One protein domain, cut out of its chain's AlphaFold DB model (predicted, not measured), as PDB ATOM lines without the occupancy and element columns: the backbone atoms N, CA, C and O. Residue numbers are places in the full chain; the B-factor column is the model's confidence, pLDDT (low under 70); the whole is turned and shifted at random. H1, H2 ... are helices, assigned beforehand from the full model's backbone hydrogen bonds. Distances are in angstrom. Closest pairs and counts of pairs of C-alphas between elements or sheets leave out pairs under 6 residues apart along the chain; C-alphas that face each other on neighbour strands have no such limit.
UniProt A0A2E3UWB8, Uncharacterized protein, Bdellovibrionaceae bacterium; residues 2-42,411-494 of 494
ATOM      1  N   LYS A   2     311.189 340.988 212.483       38.62
ATOM      2  CA  LYS A   2     312.439 340.687 211.734       38.62
ATOM      3  C   LYS A   2     312.234 340.062 210.336       38.62
ATOM      4  O   LYS A   2     312.963 340.405 209.413       38.62
ATOM      5  N   VAL A   3     311.213 339.220 210.153       52.16
ATOM      6  CA  VAL A   3     310.904 338.577 208.855       52.16
ATOM      7  C   VAL A   3     310.393 339.586 207.812       52.16
ATOM      8  O   VAL A   3     310.797 339.537 206.653       52.16
ATOM      9  N   TYR A   4     309.596 340.572 208.235       51.19
ATOM     10  CA  TYR A   4     309.068 341.623 207.353       51.19
ATOM     11  C   TYR A   4     310.159 342.566 206.826       51.19
ATOM     12  O   TYR A   4     310.112 342.975 205.668       51.19
ATOM     13  N   ILE A   5     311.180 342.862 207.638       61.28
ATOM     14  CA  ILE A   5     312.305 343.724 207.238       61.28
ATOM     15  C   ILE A   5     313.165 343.039 206.163       61.28
ATOM     16  O   ILE A   5     313.560 343.679 205.191       61.28
ATOM     17  N   ILE A   6     313.403 341.729 206.280       64.12
ATOM     18  CA  ILE A   6     314.182 340.966 205.288       64.12
ATOM     19  C   ILE A   6     313.431 340.875 203.950       64.12
ATOM     20  O   ILE A   6     314.047 341.014 202.890       64.12
ATOM     21  N   PHE A   7     312.108 340.697 203.984       68.50
ATOM     22  CA  PHE A   7     311.276 340.657 202.780       68.50
ATOM     23  C   PHE A   7     311.262 342.008 202.044       68.50
ATOM     24  O   PHE A   7     311.477 342.052 200.832       68.50
ATOM     25  N   TYR A   8     311.137 343.119 202.779       64.56
ATOM     26  CA  TYR A   8     311.189 344.467 202.202       64.56
ATOM     27  C   TYR A   8     312.557 344.800 201.598       64.56
ATOM     28  O   TYR A   8     312.626 345.376 200.514       64.56
ATOM     29  N   ILE A   9     313.654 344.393 202.246       66.88
ATOM     30  CA  ILE A   9     315.008 344.588 201.709       66.88
ATOM     31  C   ILE A   9     315.201 343.774 200.424       66.88
ATOM     32  O   ILE A   9     315.756 344.300 199.461       66.88
ATOM     33  N   LYS A  10     314.707 342.528 200.354       56.59
ATOM     34  CA  LYS A  10     314.784 341.715 199.128       56.59
ATOM     35  C   LYS A  10     313.989 342.328 197.974       56.59
ATOM     36  O   LYS A  10     314.529 342.429 196.875       56.59
ATOM     37  N   ILE A  11     312.763 342.794 198.220       72.19
ATOM     38  CA  ILE A  11     311.944 343.473 197.202       72.19
ATOM     39  C   ILE A  11     312.598 344.782 196.756       72.19
ATOM     40  O   ILE A  11     312.681 345.050 195.560       72.19
ATOM     41  N   PHE A  12     313.131 345.572 197.689       63.16
ATOM     42  CA  PHE A  12     313.788 346.837 197.368       63.16
ATOM     43  C   PHE A  12     315.081 346.625 196.571       63.16
ATOM     44  O   PHE A  12     315.318 347.325 195.590       63.16
ATOM     45  N   VAL A  13     315.894 345.623 196.923       61.00
ATOM     46  CA  VAL A  13     317.098 345.249 196.161       61.00
ATOM     47  C   VAL A  13     316.723 344.722 194.775       61.00
ATOM     48  O   VAL A  13     317.356 345.113 193.797       61.00
ATOM     49  N   MET A  14     315.670 343.911 194.656       57.88
ATOM     50  CA  MET A  14     315.222 343.384 193.367       57.88
ATOM     51  C   MET A  14     314.644 344.484 192.462       57.88
ATOM     52  O   MET A  14     315.017 344.563 191.294       57.88
ATOM     53  N   LEU A  15     313.833 345.399 193.003       46.56
ATOM     54  CA  LEU A  15     313.333 346.581 192.289       46.56
ATOM     55  C   LEU A  15     314.465 347.536 191.901       46.56
ATOM     56  O   LEU A  15     314.430 348.120 190.820       46.56
ATOM     57  N   HIS A  16     315.497 347.682 192.736       42.62
ATOM     58  CA  HIS A  16     316.644 348.528 192.418       42.62
ATOM     59  C   HIS A  16     317.553 347.900 191.350       42.62
ATOM     60  O   HIS A  16     318.053 348.612 190.477       42.62
ATOM     61  N   LEU A  17     317.706 346.569 191.357       39.81
ATOM     62  CA  LEU A  17     318.393 345.814 190.307       39.81
ATOM     63  C   LEU A  17     317.622 345.862 188.979       39.81
ATOM     64  O   LEU A  17     318.233 346.117 187.938       39.81
ATOM     65  N   LEU A  18     316.291 345.733 189.013       40.25
ATOM     66  CA  LEU A  18     315.417 345.908 187.848       40.25
ATOM     67  C   LEU A  18     315.512 347.335 187.287       40.25
ATOM     68  O   LEU A  18     315.773 347.498 186.099       40.25
ATOM     69  N   ASN A  19     315.454 348.373 188.129       38.53
ATOM     70  CA  ASN A  19     315.607 349.762 187.673       38.53
ATOM     71  C   ASN A  19     317.001 350.071 187.102       38.53
ATOM     72  O   ASN A  19     317.130 350.911 186.215       38.53
ATOM     73  N   SER A  20     318.052 349.385 187.568       37.31
ATOM     74  CA  SER A  20     319.401 349.553 187.009       37.31
ATOM     75  C   SER A  20     319.604 348.876 185.647       37.31
ATOM     76  O   SER A  20     320.421 349.355 184.865       37.31
ATOM     77  N   ARG A  21     318.820 347.835 185.315       39.97
ATOM     78  CA  ARG A  21     318.750 347.270 183.951       39.97
ATOM     79  C   ARG A  21     317.866 348.103 183.015       39.97
ATOM     80  O   ARG A  21     318.096 348.116 181.812       39.97
ATOM     81  N   VAL A  22     316.906 348.856 183.554       40.28
ATOM     82  CA  VAL A  22     315.953 349.668 182.772       40.28
ATOM     83  C   VAL A  22     316.548 350.987 182.255       40.28
ATOM     84  O   VAL A  22     315.966 351.607 181.378       40.28
ATOM     85  N   THR A  23     317.738 351.431 182.665       41.06
ATOM     86  CA  THR A  23     318.405 352.569 181.982       41.06
ATOM     87  C   THR A  23     319.169 352.178 180.715       41.06
ATOM     88  O   THR A  23     319.532 353.048 179.931       41.06
ATOM     89  N   LEU A  24     319.324 350.877 180.471       45.50
ATOM     90  CA  LEU A  24     319.828 350.280 179.234       45.50
ATOM     91  C   LEU A  24     318.682 350.091 178.212       45.50
ATOM     92  O   LEU A  24     318.670 349.100 177.493       45.50
ATOM     93  N   SER A  25     317.659 350.962 178.196       54.22
ATOM     94  CA  SER A  25     316.347 350.616 177.611       54.22
ATOM     95  C   SER A  25     315.853 351.434 176.428       54.22
ATOM     96  O   SER A  25     314.811 351.081 175.916       54.22
ATOM     97  N   LEU A  26     316.527 352.474 175.933       51.88
ATOM     98  CA  LEU A  26     316.007 353.193 174.751       51.88
ATOM     99  C   LEU A  26     316.981 353.189 173.581       51.88
ATOM    100  O   LEU A  26     316.590 352.834 172.479       51.88
ATOM    101  N   GLU A  27     318.257 353.490 173.808       53.62
ATOM    102  CA  GLU A  27     319.255 353.471 172.728       53.62
ATOM    103  C   GLU A  27     319.554 352.046 172.247       53.62
ATOM    104  O   GLU A  27     319.598 351.783 171.054       53.62
ATOM    105  N   THR A  28     319.684 351.093 173.164       60.81
ATOM    106  CA  THR A  28     319.837 349.659 172.866       60.81
ATOM    107  C   THR A  28     318.556 349.027 172.340       60.81
ATOM    108  O   THR A  28     318.645 348.134 171.505       60.81
ATOM    109  N   GLN A  29     317.370 349.482 172.767       62.66
ATOM    110  CA  GLN A  29     316.109 349.054 172.146       62.66
ATOM    111  C   GLN A  29     315.991 349.589 170.718       62.66
ATOM    112  O   GLN A  29     315.611 348.831 169.832       62.66
ATOM    113  N   TYR A  30     316.383 350.844 170.477       64.31
ATOM    114  CA  TYR A  30     316.437 351.427 169.139       64.31
ATOM    115  C   TYR A  30     317.430 350.679 168.246       64.31
ATOM    116  O   TYR A  30     317.048 350.232 167.171       64.31
ATOM    117  N   LEU A  31     318.664 350.444 168.715       65.50
ATOM    118  CA  LEU A  31     319.661 349.660 167.980       65.50
ATOM    119  C   LEU A  31     319.178 348.229 167.731       65.50
ATOM    120  O   LEU A  31     319.222 347.759 166.601       65.50
ATOM    121  N   SER A  32     318.653 347.551 168.753       68.00
ATOM    122  CA  SER A  32     318.138 346.190 168.597       68.00
ATOM    123  C   SER A  32     316.953 346.132 167.635       68.00
ATOM    124  O   SER A  32     316.892 345.196 166.847       68.00
ATOM    125  N   SER A  33     316.031 347.096 167.676       68.56
ATOM    126  CA  SER A  33     314.917 347.187 166.727       68.56
ATOM    127  C   SER A  33     315.417 347.468 165.312       68.56
ATOM    128  O   SER A  33     314.911 346.873 164.367       68.56
ATOM    129  N   TYR A  34     316.407 348.350 165.166       68.69
ATOM    130  CA  TYR A  34     317.009 348.685 163.882       68.69
ATOM    131  C   TYR A  34     317.655 347.452 163.235       68.69
ATOM    132  O   TYR A  34     317.328 347.121 162.098       68.69
ATOM    133  N   PHE A  35     318.497 346.726 163.978       70.62
ATOM    134  CA  PHE A  35     319.155 345.515 163.478       70.62
ATOM    135  C   PHE A  35     318.161 344.366 163.236       70.62
ATOM    136  O   PHE A  35     318.202 343.752 162.178       70.62
ATOM    137  N   LYS A  36     317.188 344.137 164.136       69.12
ATOM    138  CA  LYS A  36     316.155 343.096 163.948       69.12
ATOM    139  C   LYS A  36     315.292 343.317 162.704       69.12
ATOM    140  O   LYS A  36     314.897 342.350 162.061       69.12
ATOM    141  N   ASN A  37     314.990 344.569 162.364       60.84
ATOM    142  CA  ASN A  37     314.178 344.876 161.189       60.84
ATOM    143  C   ASN A  37     314.951 344.660 159.877       60.84
ATOM    144  O   ASN A  37     314.326 344.318 158.873       60.84
ATOM    145  N   GLN A  38     316.286 344.796 159.871       58.78
ATOM    146  CA  GLN A  38     317.097 344.517 158.678       58.78
ATOM    147  C   GLN A  38     317.115 343.028 158.297       58.78
ATOM    148  O   GLN A  38     317.063 342.722 157.108       58.78
ATOM    149  N   ASP A  39     317.078 342.110 159.266       56.34
ATOM    150  CA  ASP A  39     317.074 340.662 158.992       56.34
ATOM    151  C   ASP A  39     315.765 340.161 158.353       56.34
ATOM    152  O   ASP A  39     315.726 339.097 157.738       56.34
ATOM    153  N   SER A  40     314.677 340.928 158.468       50.50
ATOM    154  CA  SER A  40     313.326 340.457 158.132       50.50
ATOM    155  C   SER A  40     312.833 340.760 156.707       50.50
ATOM    156  O   SER A  40     311.721 340.357 156.368       50.50
ATOM    157  N   GLY A  41     313.606 341.434 155.837       51.44
ATOM    158  CA  GLY A  41     313.042 341.798 154.527       51.44
ATOM    159  C   GLY A  41     313.877 342.607 153.535       51.44
ATOM    160  O   GLY A  41     313.317 343.472 152.859       51.44
ATOM    161  N   ILE A  42     315.177 342.346 153.369       45.38
ATOM    162  CA  ILE A  42     315.948 343.017 152.306       45.38
ATOM    163  C   ILE A  42     315.664 342.353 150.950       45.38
ATOM    164  O   ILE A  42     316.356 341.434 150.509       45.38
ATOM    165  N   ALA A 411     340.164 353.895 183.507       96.50
ATOM    166  CA  ALA A 411     339.472 354.731 184.483       96.50
ATOM    167  C   ALA A 411     338.784 353.905 185.583       96.50
ATOM    168  O   ALA A 411     338.861 354.267 186.759       96.50
ATOM    169  N   ILE A 412     338.152 352.776 185.242       96.81
ATOM    170  CA  ILE A 412     337.549 351.853 186.221       96.81
ATOM    171  C   ILE A 412     338.616 351.278 187.157       96.81
ATOM    172  O   ILE A 412     338.402 351.228 188.369       96.81
ATOM    173  N   GLU A 413     339.769 350.870 186.630       96.69
ATOM    174  CA  GLU A 413     340.861 350.327 187.441       96.69
ATOM    175  C   GLU A 413     341.379 351.360 188.452       96.69
ATOM    176  O   GLU A 413     341.437 351.091 189.658       96.69
ATOM    177  N   GLN A 414     341.647 352.585 187.990       94.81
ATOM    178  CA  GLN A 414     342.045 353.695 188.862       94.81
ATOM    179  C   GLN A 414     340.984 353.990 189.931       94.81
ATOM    180  O   GLN A 414     341.315 354.269 191.085       94.81
ATOM    181  N   THR A 415     339.706 353.885 189.567       91.94
ATOM    182  CA  THR A 415     338.577 354.065 190.489       91.94
ATOM    183  C   THR A 415     338.570 353.015 191.587       91.94
ATOM    184  O   THR A 415     338.437 353.365 192.758       91.94
ATOM    185  N   ASN A 416     338.762 351.743 191.231       92.19
ATOM    186  CA  ASN A 416     338.810 350.639 192.190       92.19
ATOM    187  C   ASN A 416     339.946 350.828 193.196       92.19
ATOM    188  O   ASN A 416     339.745 350.650 194.399       92.19
ATOM    189  N   LYS A 417     341.126 351.239 192.713       93.50
ATOM    190  CA  LYS A 417     342.278 351.539 193.569       93.50
ATOM    191  C   LYS A 417     341.939 352.632 194.590       93.50
ATOM    192  O   LYS A 417     342.102 352.421 195.791       93.50
ATOM    193  N   ARG A 418     341.379 353.757 194.132       87.25
ATOM    194  CA  ARG A 418     340.985 354.886 194.997       87.25
ATOM    195  C   ARG A 418     339.875 354.519 195.980       87.25
ATOM    196  O   ARG A 418     339.896 354.955 197.128       87.25
ATOM    197  N   GLU A 419     338.897 353.727 195.546       87.00
ATOM    198  CA  GLU A 419     337.817 353.252 196.410       87.00
ATOM    199  C   GLU A 419     338.369 352.387 197.553       87.00
ATOM    200  O   GLU A 419     338.004 352.609 198.709       87.00
ATOM    201  N   LYS A 420     339.298 351.466 197.255       88.88
ATOM    202  CA  LYS A 420     339.982 350.629 198.255       88.88
ATOM    203  C   LYS A 420     340.782 351.478 199.249       88.88
ATOM    204  O   LYS A 420     340.621 351.304 200.454       88.88
ATOM    205  N   GLU A 421     341.577 352.429 198.755       86.50
ATOM    206  CA  GLU A 421     342.375 353.352 199.578       86.50
ATOM    207  C   GLU A 421     341.525 354.251 200.488       86.50
ATOM    208  O   GLU A 421     341.965 354.627 201.573       86.50
ATOM    209  N   ARG A 422     340.312 354.639 200.067       83.94
ATOM    210  CA  ARG A 422     339.413 355.450 200.908       83.94
ATOM    211  C   ARG A 422     338.608 354.610 201.887       83.94
ATOM    212  O   ARG A 422     338.437 355.037 203.024       83.94
ATOM    213  N   LYS A 423     338.143 353.425 201.484       82.88
ATOM    214  CA  LYS A 423     337.450 352.495 202.386       82.88
ATOM    215  C   LYS A 423     338.341 352.060 203.548       82.88
ATOM    216  O   LYS A 423     337.851 352.003 204.665       82.88
ATOM    217  N   SER A 424     339.640 351.842 203.325       82.62
ATOM    218  CA  SER A 424     340.568 351.523 204.420       82.62
ATOM    219  C   SER A 424     340.764 352.675 205.415       82.62
ATOM    220  O   SER A 424     341.037 352.427 206.583       82.62
ATOM    221  N   LYS A 425     340.595 353.932 204.980       78.81
ATOM    222  CA  LYS A 425     340.684 355.121 205.850       78.81
ATOM    223  C   LYS A 425     339.403 355.385 206.646       78.81
ATOM    224  O   LYS A 425     339.454 356.010 207.700       78.81
ATOM    225  N   ILE A 426     338.257 354.937 206.140       74.25
ATOM    226  CA  ILE A 426     336.934 355.143 206.736       74.25
ATOM    227  C   ILE A 426     336.567 353.855 207.477       74.25
ATOM    228  O   ILE A 426     335.850 353.009 206.947       74.25
ATOM    229  N   SER A 427     337.073 353.680 208.700       72.25
ATOM    230  CA  SER A 427     336.529 352.636 209.579       72.25
ATOM    231  C   SER A 427     335.083 353.013 209.927       72.25
ATOM    232  O   SER A 427     334.809 354.133 210.366       72.25
ATOM    233  N   ILE A 428     334.148 352.093 209.684       64.94
ATOM    234  CA  ILE A 428     332.720 352.269 209.995       64.94
ATOM    235  C   ILE A 428     332.528 352.511 211.500       64.94
ATOM    236  O   ILE A 428     331.698 353.335 211.890       64.94
ATOM    237  N   ASP A 429     333.362 351.886 212.329       68.25
ATOM    238  CA  ASP A 429     333.323 352.010 213.788       68.25
ATOM    239  C   ASP A 429     333.625 353.440 214.254       68.25
ATOM    240  O   ASP A 429     333.013 353.940 215.199       68.25
ATOM    241  N   ASN A 430     334.499 354.155 213.540       73.94
ATOM    242  CA  ASN A 430     334.825 355.538 213.870       73.94
ATOM    243  C   ASN A 430     333.658 356.504 213.621       73.94
ATOM    244  O   ASN A 430     333.508 357.463 214.375       73.94
ATOM    245  N   PHE A 431     332.823 356.271 212.603       78.06
ATOM    246  CA  PHE A 431     331.697 357.161 212.295       78.06
ATOM    247  C   PHE A 431     330.630 357.122 213.395       78.06
ATOM    248  O   PHE A 431     330.277 358.162 213.951       78.06
ATOM    249  N   THR A 432     330.166 355.920 213.746       79.38
ATOM    250  CA  THR A 432     329.149 355.719 214.791       79.38
ATOM    251  C   THR A 432     329.642 356.241 216.140       79.38
ATOM    252  O   THR A 432     328.890 356.901 216.860       79.38
ATOM    253  N   ARG A 433     330.928 356.028 216.452       84.06
ATOM    254  CA  ARG A 433     331.557 356.556 217.666       84.06
ATOM    255  C   ARG A 433     331.563 358.087 217.696       84.06
ATOM    256  O   ARG A 433     331.211 358.669 218.715       84.06
ATOM    257  N   ILE A 434     331.917 358.747 216.589       81.31
ATOM    258  CA  ILE A 434     331.931 360.218 216.500       81.31
ATOM    259  C   ILE A 434     330.519 360.800 216.664       81.31
ATOM    260  O   ILE A 434     330.354 361.774 217.396       81.31
ATOM    261  N   GLU A 435     329.492 360.208 216.041       82.75
ATOM    262  CA  GLU A 435     328.103 360.667 216.214       82.75
ATOM    263  C   GLU A 435     327.623 360.537 217.667       82.75
ATOM    264  O   GLU A 435     326.986 361.452 218.194       82.75
ATOM    265  N   GLN A 436     327.951 359.426 218.333       86.00
ATOM    266  CA  GLN A 436     327.637 359.221 219.748       86.00
ATOM    267  C   GLN A 436     328.399 360.202 220.652       86.00
ATOM    268  O   GLN A 436     327.805 360.783 221.561       86.00
ATOM    269  N   GLU A 437     329.686 360.450 220.388       85.56
ATOM    270  CA  GLU A 437     330.480 361.424 221.146       85.56
ATOM    271  C   GLU A 437     329.945 362.856 221.011       85.56
ATOM    272  O   GLU A 437     329.891 363.572 222.011       85.56
ATOM    273  N   ILE A 438     329.509 363.274 219.817       85.25
ATOM    274  CA  ILE A 438     328.892 364.596 219.607       85.25
ATOM    275  C   ILE A 438     327.620 364.731 220.445       85.25
ATOM    276  O   ILE A 438     327.504 365.700 221.196       85.25
ATOM    277  N   LYS A 439     326.713 363.745 220.378       86.00
ATOM    278  CA  LYS A 439     325.467 363.749 221.166       86.00
ATOM    279  C   LYS A 439     325.750 363.857 222.663       86.00
ATOM    280  O   LYS A 439     325.144 364.673 223.351       86.00
ATOM    281  N   ASN A 440     326.718 363.088 223.159       84.94
ATOM    282  CA  ASN A 440     327.094 363.107 224.571       84.94
ATOM    283  C   ASN A 440     327.689 364.454 225.016       84.94
ATOM    284  O   ASN A 440     327.492 364.858 226.161       84.94
ATOM    285  N   ILE A 441     328.423 365.153 224.143       82.50
ATOM    286  CA  ILE A 441     329.020 366.463 224.453       82.50
ATOM    287  C   ILE A 441     327.975 367.582 224.404       82.50
ATOM    288  O   ILE A 441     328.010 368.456 225.269       82.50
ATOM    289  N   GLU A 442     327.050 367.554 223.441       82.25
ATOM    290  CA  GLU A 442     325.960 368.537 223.340       82.25
ATOM    291  C   GLU A 442     325.035 368.485 224.565       82.25
ATOM    292  O   GLU A 442     324.621 369.531 225.052       82.25
ATOM    293  N   ILE A 443     324.811 367.296 225.136       81.00
ATOM    294  CA  ILE A 443     324.064 367.131 226.396       81.00
ATOM    295  C   ILE A 443     324.822 367.727 227.594       81.00
ATOM    296  O   ILE A 443     324.210 368.275 228.505       81.00
ATOM    297  N   LYS A 444     326.156 367.609 227.620       79.44
ATOM    298  CA  LYS A 444     326.971 367.959 228.796       79.44
ATOM    299  C   LYS A 444     327.500 369.396 228.804       79.44
ATOM    300  O   LYS A 444     327.979 369.824 229.839       79.44
ATOM    301  N   ASN A 445     327.439 370.140 227.698       69.62
ATOM    302  CA  ASN A 445     327.826 371.561 227.600       69.62
ATOM    303  C   ASN A 445     329.292 371.923 227.960       69.62
ATOM    304  O   ASN A 445     329.604 373.085 228.199       69.62
ATOM    305  N   VAL A 446     330.226 370.959 227.982       65.38
ATOM    306  CA  VAL A 446     331.531 371.150 228.665       65.38
ATOM    307  C   VAL A 446     332.737 371.423 227.743       65.38
ATOM    308  O   VAL A 446     333.785 371.840 228.228       65.38
ATOM    309  N   ASN A 447     332.674 371.238 226.412       83.75
ATOM    310  CA  ASN A 447     333.884 371.438 225.584       83.75
ATOM    311  C   ASN A 447     333.633 371.817 224.111       83.75
ATOM    312  O   ASN A 447     333.627 370.968 223.214       83.75
ATOM    313  N   LEU A 448     333.515 373.123 223.847       84.50
ATOM    314  CA  LEU A 448     333.314 373.684 222.503       84.50
ATOM    315  C   LEU A 448     334.438 373.328 221.511       84.50
ATOM    316  O   LEU A 448     334.170 373.088 220.331       84.50
ATOM    317  N   LYS A 449     335.697 373.240 221.965       87.00
ATOM    318  CA  LYS A 449     336.843 372.905 221.099       87.00
ATOM    319  C   LYS A 449     336.784 371.447 220.633       87.00
ATOM    320  O   LYS A 449     336.976 371.180 219.444       87.00
ATOM    321  N   LYS A 450     336.470 370.514 221.542       86.12
ATOM    322  CA  LYS A 450     336.268 369.092 221.214       86.12
ATOM    323  C   LYS A 450     335.067 368.910 220.281       86.12
ATOM    324  O   LYS A 450     335.188 368.197 219.287       86.12
ATOM    325  N   LEU A 451     333.956 369.607 220.541       81.38
ATOM    326  CA  LEU A 451     332.768 369.578 219.682       81.38
ATOM    327  C   LEU A 451     333.073 370.069 218.259       81.38
ATOM    328  O   LEU A 451     332.694 369.412 217.292       81.38
ATOM    329  N   LYS A 452     333.812 371.180 218.114       86.69
ATOM    330  CA  LYS A 452     334.229 371.705 216.802       86.69
ATOM    331  C   LYS A 452     335.091 370.701 216.030       86.69
ATOM    332  O   LYS A 452     334.867 370.508 214.839       86.69
ATOM    333  N   LYS A 453     336.038 370.030 216.699       87.38
ATOM    334  CA  LYS A 453     336.864 368.980 216.077       87.38
ATOM    335  C   LYS A 453     336.011 367.805 215.588       87.38
ATOM    336  O   LYS A 453     336.108 367.445 214.423       87.38
ATOM    337  N   LEU A 454     335.135 367.266 216.438       81.12
ATOM    338  CA  LEU A 454     334.271 366.138 216.072       81.12
ATOM    339  C   LEU A 454     333.294 366.488 214.939       81.12
ATOM    340  O   LEU A 454     333.061 365.655 214.069       81.12
ATOM    341  N   LYS A 455     332.759 367.719 214.903       83.81
ATOM    342  CA  LYS A 455     331.929 368.197 213.782       83.81
ATOM    343  C   LYS A 455     332.722 368.246 212.470       83.81
ATOM    344  O   LYS A 455     332.238 367.731 211.467       83.81
ATOM    345  N   ASN A 456     333.957 368.754 212.492       83.00
ATOM    346  CA  ASN A 456     334.841 368.734 211.319       83.00
ATOM    347  C   ASN A 456     335.142 367.301 210.847       83.00
ATOM    348  O   ASN A 456     335.103 367.025 209.648       83.00
ATOM    349  N   ASP A 457     335.409 366.385 211.783       77.62
ATOM    350  CA  ASP A 457     335.638 364.974 211.468       77.62
ATOM    351  C   ASP A 457     334.375 364.355 210.838       77.62
ATOM    352  O   ASP A 457     334.453 363.739 209.774       77.62
ATOM    353  N   LEU A 458     333.189 364.592 211.415       78.62
ATOM    354  CA  LEU A 458     331.905 364.123 210.881       78.62
ATOM    355  C   LEU A 458     331.617 364.666 209.471       78.62
ATOM    356  O   LEU A 458     331.145 363.925 208.603       78.62
ATOM    357  N   ASP A 459     331.914 365.938 209.210       79.81
ATOM    358  CA  ASP A 459     331.750 366.547 207.889       79.81
ATOM    359  C   ASP A 459     332.736 365.969 206.863       79.81
ATOM    360  O   ASP A 459     332.359 365.723 205.709       79.81
ATOM    361  N   SER A 460     333.963 365.651 207.285       79.00
ATOM    362  CA  SER A 460     334.931 364.896 206.478       79.00
ATOM    363  C   SER A 460     334.401 363.498 206.125       79.00
ATOM    364  O   SER A 460     334.440 363.087 204.957       79.00
ATOM    365  N   TYR A 461     333.786 362.794 207.084       76.75
ATOM    366  CA  TYR A 461     333.123 361.506 206.841       76.75
ATOM    367  C   TYR A 461     331.943 361.627 205.871       76.75
ATOM    368  O   TYR A 461     331.859 360.866 204.903       76.75
ATOM    369  N   LYS A 462     331.036 362.590 206.071       78.38
ATOM    370  CA  LYS A 462     329.891 362.828 205.172       78.38
ATOM    371  C   LYS A 462     330.349 363.159 203.752       78.38
ATOM    372  O   LYS A 462     329.784 362.643 202.784       78.38
ATOM    373  N   THR A 463     331.391 363.977 203.620       80.69
ATOM    374  CA  THR A 463     332.019 364.306 202.332       80.69
ATOM    375  C   THR A 463     332.595 363.058 201.672       80.69
ATOM    376  O   THR A 463     332.387 362.833 200.478       80.69
ATOM    377  N   SER A 464     333.233 362.193 202.458       82.81
ATOM    378  CA  SER A 464     333.770 360.920 201.985       82.81
ATOM    379  C   SER A 464     332.674 359.942 201.549       82.81
ATOM    380  O   SER A 464     332.803 359.319 200.497       82.81
ATOM    381  N   LYS A 465     331.550 359.857 202.274       86.06
ATOM    382  CA  LYS A 465     330.389 359.035 201.890       86.06
ATOM    383  C   LYS A 465     329.764 359.511 200.574       86.06
ATOM    384  O   LYS A 465     329.516 358.693 199.692       86.06
ATOM    385  N   LYS A 466     329.565 360.828 200.408       89.88
ATOM    386  CA  LYS A 466     329.093 361.426 199.140       89.88
ATOM    387  C   LYS A 466     330.048 361.126 197.982       89.88
ATOM    388  O   LYS A 466     329.599 360.857 196.872       89.88
ATOM    389  N   TYR A 467     331.354 361.151 198.241       90.50
ATOM    390  CA  TYR A 467     332.355 360.786 197.246       90.50
ATOM    391  C   TYR A 467     332.296 359.301 196.862       90.50
ATOM    392  O   TYR A 467     332.345 358.985 195.679       90.50
ATOM    393  N   ILE A 468     332.143 358.386 197.824       89.25
ATOM    394  CA  ILE A 468     332.020 356.943 197.545       89.25
ATOM    395  C   ILE A 468     330.760 356.640 196.722       89.25
ATOM    396  O   ILE A 468     330.827 355.877 195.759       89.25
ATOM    397  N   ASP A 469     329.624 357.265 197.044       90.62
ATOM    398  CA  ASP A 469     328.404 357.143 196.232       90.62
ATOM    399  C   ASP A 469     328.625 357.659 194.799       90.62
ATOM    400  O   ASP A 469     328.242 357.004 193.824       90.62
ATOM    401  N   PHE A 470     329.321 358.792 194.653       93.75
ATOM    402  CA  PHE A 470     329.710 359.319 193.346       93.75
ATOM    403  C   PHE A 470     330.610 358.345 192.573       93.75
ATOM    404  O   PHE A 470     330.305 358.054 191.418       93.75
ATOM    405  N   LEU A 471     331.659 357.796 193.202       92.12
ATOM    406  CA  LEU A 471     332.543 356.789 192.600       92.12
ATOM    407  C   LEU A 471     331.749 355.583 192.091       92.12
ATOM    408  O   LEU A 471     331.930 355.165 190.951       92.12
ATOM    409  N   SER A 472     330.842 355.050 192.917       92.38
ATOM    410  CA  SER A 472     330.021 353.892 192.558       92.38
ATOM    411  C   SER A 472     329.145 354.179 191.337       92.38
ATOM    412  O   SER A 472     329.116 353.398 190.385       92.38
ATOM    413  N   LYS A 473     328.471 355.338 191.319       95.38
ATOM    414  CA  LYS A 473     327.643 355.774 190.184       95.38
ATOM    415  C   LYS A 473     328.472 355.985 188.919       95.38
ATOM    416  O   LYS A 473     328.023 355.590 187.845       95.38
ATOM    417  N   PHE A 474     329.650 356.591 189.041       96.00
ATOM    418  CA  PHE A 474     330.552 356.860 187.921       96.00
ATOM    419  C   PHE A 474     331.133 355.571 187.339       96.00
ATOM    420  O   PHE A 474     331.098 355.374 186.130       96.00
ATOM    421  N   LYS A 475     331.565 354.634 188.189       95.81
ATOM    422  CA  LYS A 475     332.016 353.305 187.765       95.81
ATOM    423  C   LYS A 475     330.922 352.543 187.015       95.81
ATOM    424  O   LYS A 475     331.189 352.017 185.943       95.81
ATOM    425  N   LYS A 476     329.690 352.509 187.546       96.06
ATOM    426  CA  LYS A 476     328.544 351.870 186.866       96.06
ATOM    427  C   LYS A 476     328.281 352.480 185.489       96.06
ATOM    428  O   LYS A 476     328.003 351.748 184.550       96.06
ATOM    429  N   TYR A 477     328.399 353.802 185.375       96.44
ATOM    430  CA  TYR A 477     328.286 354.492 184.093       96.44
ATOM    431  C   TYR A 477     329.365 354.028 183.100       96.44
ATOM    432  O   TYR A 477     329.024 353.611 182.000       96.44
ATOM    433  N   LEU A 478     330.643 354.003 183.497       96.94
ATOM    434  CA  LEU A 478     331.728 353.545 182.617       96.94
ATOM    435  C   LEU A 478     331.566 352.084 182.172       96.94
ATOM    436  O   LEU A 478     331.874 351.760 181.029       96.94
ATOM    437  N   ILE A 479     331.082 351.207 183.058       96.88
ATOM    438  CA  ILE A 479     330.783 349.808 182.712       96.88
ATOM    439  C   ILE A 479     329.696 349.754 181.632       96.88
ATOM    440  O   ILE A 479     329.890 349.089 180.622       96.88
ATOM    441  N   SER A 480     328.610 350.513 181.801       96.00
ATOM    442  CA  SER A 480     327.530 350.584 180.810       96.00
ATOM    443  C   SER A 480     328.008 351.103 179.448       96.00
ATOM    444  O   SER A 480     327.527 350.631 178.422       96.00
ATOM    445  N   GLU A 481     328.948 352.052 179.412       96.00
ATOM    446  CA  GLU A 481     329.540 352.530 178.154       96.00
ATOM    447  C   GLU A 481     330.404 351.451 177.478       96.00
ATOM    448  O   GLU A 481     330.363 351.307 176.259       96.00
ATOM    449  N   ILE A 482     331.155 350.655 178.251       97.44
ATOM    450  CA  ILE A 482     331.911 349.508 177.720       97.44
ATOM    451  C   ILE A 482     330.958 348.452 177.154       97.44
ATOM    452  O   ILE A 482     331.181 347.984 176.044       97.44
ATOM    453  N   GLU A 483     329.889 348.109 177.875       95.81
ATOM    454  CA  GLU A 483     328.877 347.150 177.413       95.81
ATOM    455  C   GLU A 483     328.207 347.617 176.114       95.81
ATOM    456  O   GLU A 483     328.008 346.817 175.199       95.81
ATOM    457  N   LYS A 484     327.920 348.923 175.990       93.88
ATOM    458  CA  LYS A 484     327.414 349.521 174.746       93.88
ATOM    459  C   LYS A 484     328.416 349.366 173.600       93.88
ATOM    460  O   LYS A 484     328.017 348.977 172.506       93.88
ATOM    461  N   ILE A 485     329.700 349.648 173.835       95.19
ATOM    462  CA  ILE A 485     330.751 349.459 172.822       95.19
ATOM    463  C   ILE A 485     330.849 347.988 172.410       95.19
ATOM    464  O   ILE A 485     330.904 347.703 171.220       95.19
ATOM    465  N   ASP A 486     330.830 347.063 173.367       95.25
ATOM    466  CA  ASP A 486     330.958 345.626 173.102       95.25
ATOM    467  C   ASP A 486     329.785 345.102 172.287       95.25
ATOM    468  O   ASP A 486     329.981 344.362 171.328       95.25
ATOM    469  N   TYR A 487     328.573 345.562 172.598       92.50
ATOM    470  CA  TYR A 487     327.405 345.269 171.782       92.50
ATOM    471  C   TYR A 487     327.586 345.740 170.334       92.50
ATOM    472  O   TYR A 487     327.330 344.960 169.423       92.50
ATOM    473  N   ILE A 488     328.053 346.978 170.120       90.00
ATOM    474  CA  ILE A 488     328.260 347.549 168.779       90.00
ATOM    475  C   ILE A 488     329.329 346.773 168.003       90.00
ATOM    476  O   ILE A 488     329.111 346.447 166.840       90.00
ATOM    477  N   LEU A 489     330.466 346.466 168.634       90.69
ATOM    478  CA  LEU A 489     331.558 345.727 167.990       90.69
ATOM    479  C   LEU A 489     331.125 344.306 167.600       90.69
ATOM    480  O   LEU A 489     331.445 343.860 166.507       90.69
ATOM    481  N   ASN A 490     330.317 343.644 168.431       89.50
ATOM    482  CA  ASN A 490     329.799 342.304 168.138       89.50
ATOM    483  C   ASN A 490     328.725 342.279 167.031       89.50
ATOM    484  O   ASN A 490     328.400 341.199 166.545       89.50
ATOM    485  N   GLN A 491     328.120 343.422 166.674       83.38
ATOM    486  CA  GLN A 491     327.229 343.506 165.507       83.38
ATOM    487  C   GLN A 491     328.000 343.676 164.191       83.38
ATOM    488  O   GLN A 491     327.432 343.389 163.153       83.38
ATOM    489  N   ASP A 492     329.252 344.151 164.208       75.25
ATOM    490  CA  ASP A 492     330.069 344.296 162.985       75.25
ATOM    491  C   ASP A 492     330.611 342.947 162.487       75.25
ATOM    492  O   ASP A 492     330.883 342.779 161.303       75.25
ATOM    493  N   GLU A 493     330.782 341.985 163.400       64.62
ATOM    494  CA  GLU A 493     331.264 340.630 163.093       64.62
ATOM    495  C   GLU A 493     330.181 339.718 162.490       64.62
ATOM    496  O   GLU A 493     330.508 338.639 161.992       64.62
ATOM    497  N   LYS A 494     328.907 340.124 162.565       55.34
ATOM    498  CA  LYS A 494     327.748 339.401 162.028       55.34
ATOM    499  C   LYS A 494     327.283 340.037 160.729       55.34
ATOM    500  O   LYS A 494     326.950 339.259 159.811       55.34
TER     501      LYS A 494
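Overview. This is residues 2 to 42 and 411 to 494 of the 494 residues of an uncharacterized protein of Bdellovibrionaceae bacterium (UniProt A0A2E3UWB8). One long helix, H5, makes a straight spine; H4 folds back along its first part as a hairpin, and H3 packs along a middle stretch of it. H2 runs beside its last part with little contact, and from H2 the chain leads back to H1, whose residues 2 to 19 stick out free. You are reading 125 residues with five named helices, H1 to H5 in chain order, and no named strand: all helix, extended, with a radius of gyration of the C-alphas of 23.4 A and spans of 83 by 39 by 19 A.

Arrangement. Start at H1, residues 2 to 22, which touches no helix. H2, residues 27 to 39, is close to but not clearly touching H5, residues 448 to 492: the closest C-alphas, those of Thr 28 and Lys 484, are 7.8 A apart, and the two run the same way at a shallow tilt of 8 degrees. Past the cut, H3, residues 411 to 425, touches residues 464 to 479 of H5, opposite ways at a shallow tilt of 24 degrees; the closest C-alphas, Ile 412 and Lys 475, are 5.9 A apart. H4, residues 428 to 444, forms a helical hairpin with H5, touching its residues 451 to 461 at a shallow tilt of 31 degrees; the closest C-alphas, Ile 438 and Leu 451, are 6.3 A apart. H3 and H4 are apart. In H1 and H5 every O i to N i+4 pair is within hydrogen-bond range; in H2 8 of 9 are, in H3 10 of 11, in H4 12 of 13.

Along the chain. Find C-alpha 2 at (312.439, 340.687, 211.734); H1 runs 30.5 A from there. H2 measures 18.9 A, H3 21.4 A and H4 25.2 A. H5 runs 66.5 A to C-alpha 492 at (330.069, 344.296, 162.985).

Size, cuts and confidence. The C-alphas farthest apart, Ile 42 and Val 446, are 82.9 A apart. Residues 43 to 410 are not printed, and C-alphas 42 and 411 are 41.5 A apart across this cut. The links printed whole are tight. Look for pLDDT under 70 at residues 2 to 10, 12 to 34, 36 to 42, 428 to 429, 445 to 446 and 493 to 494.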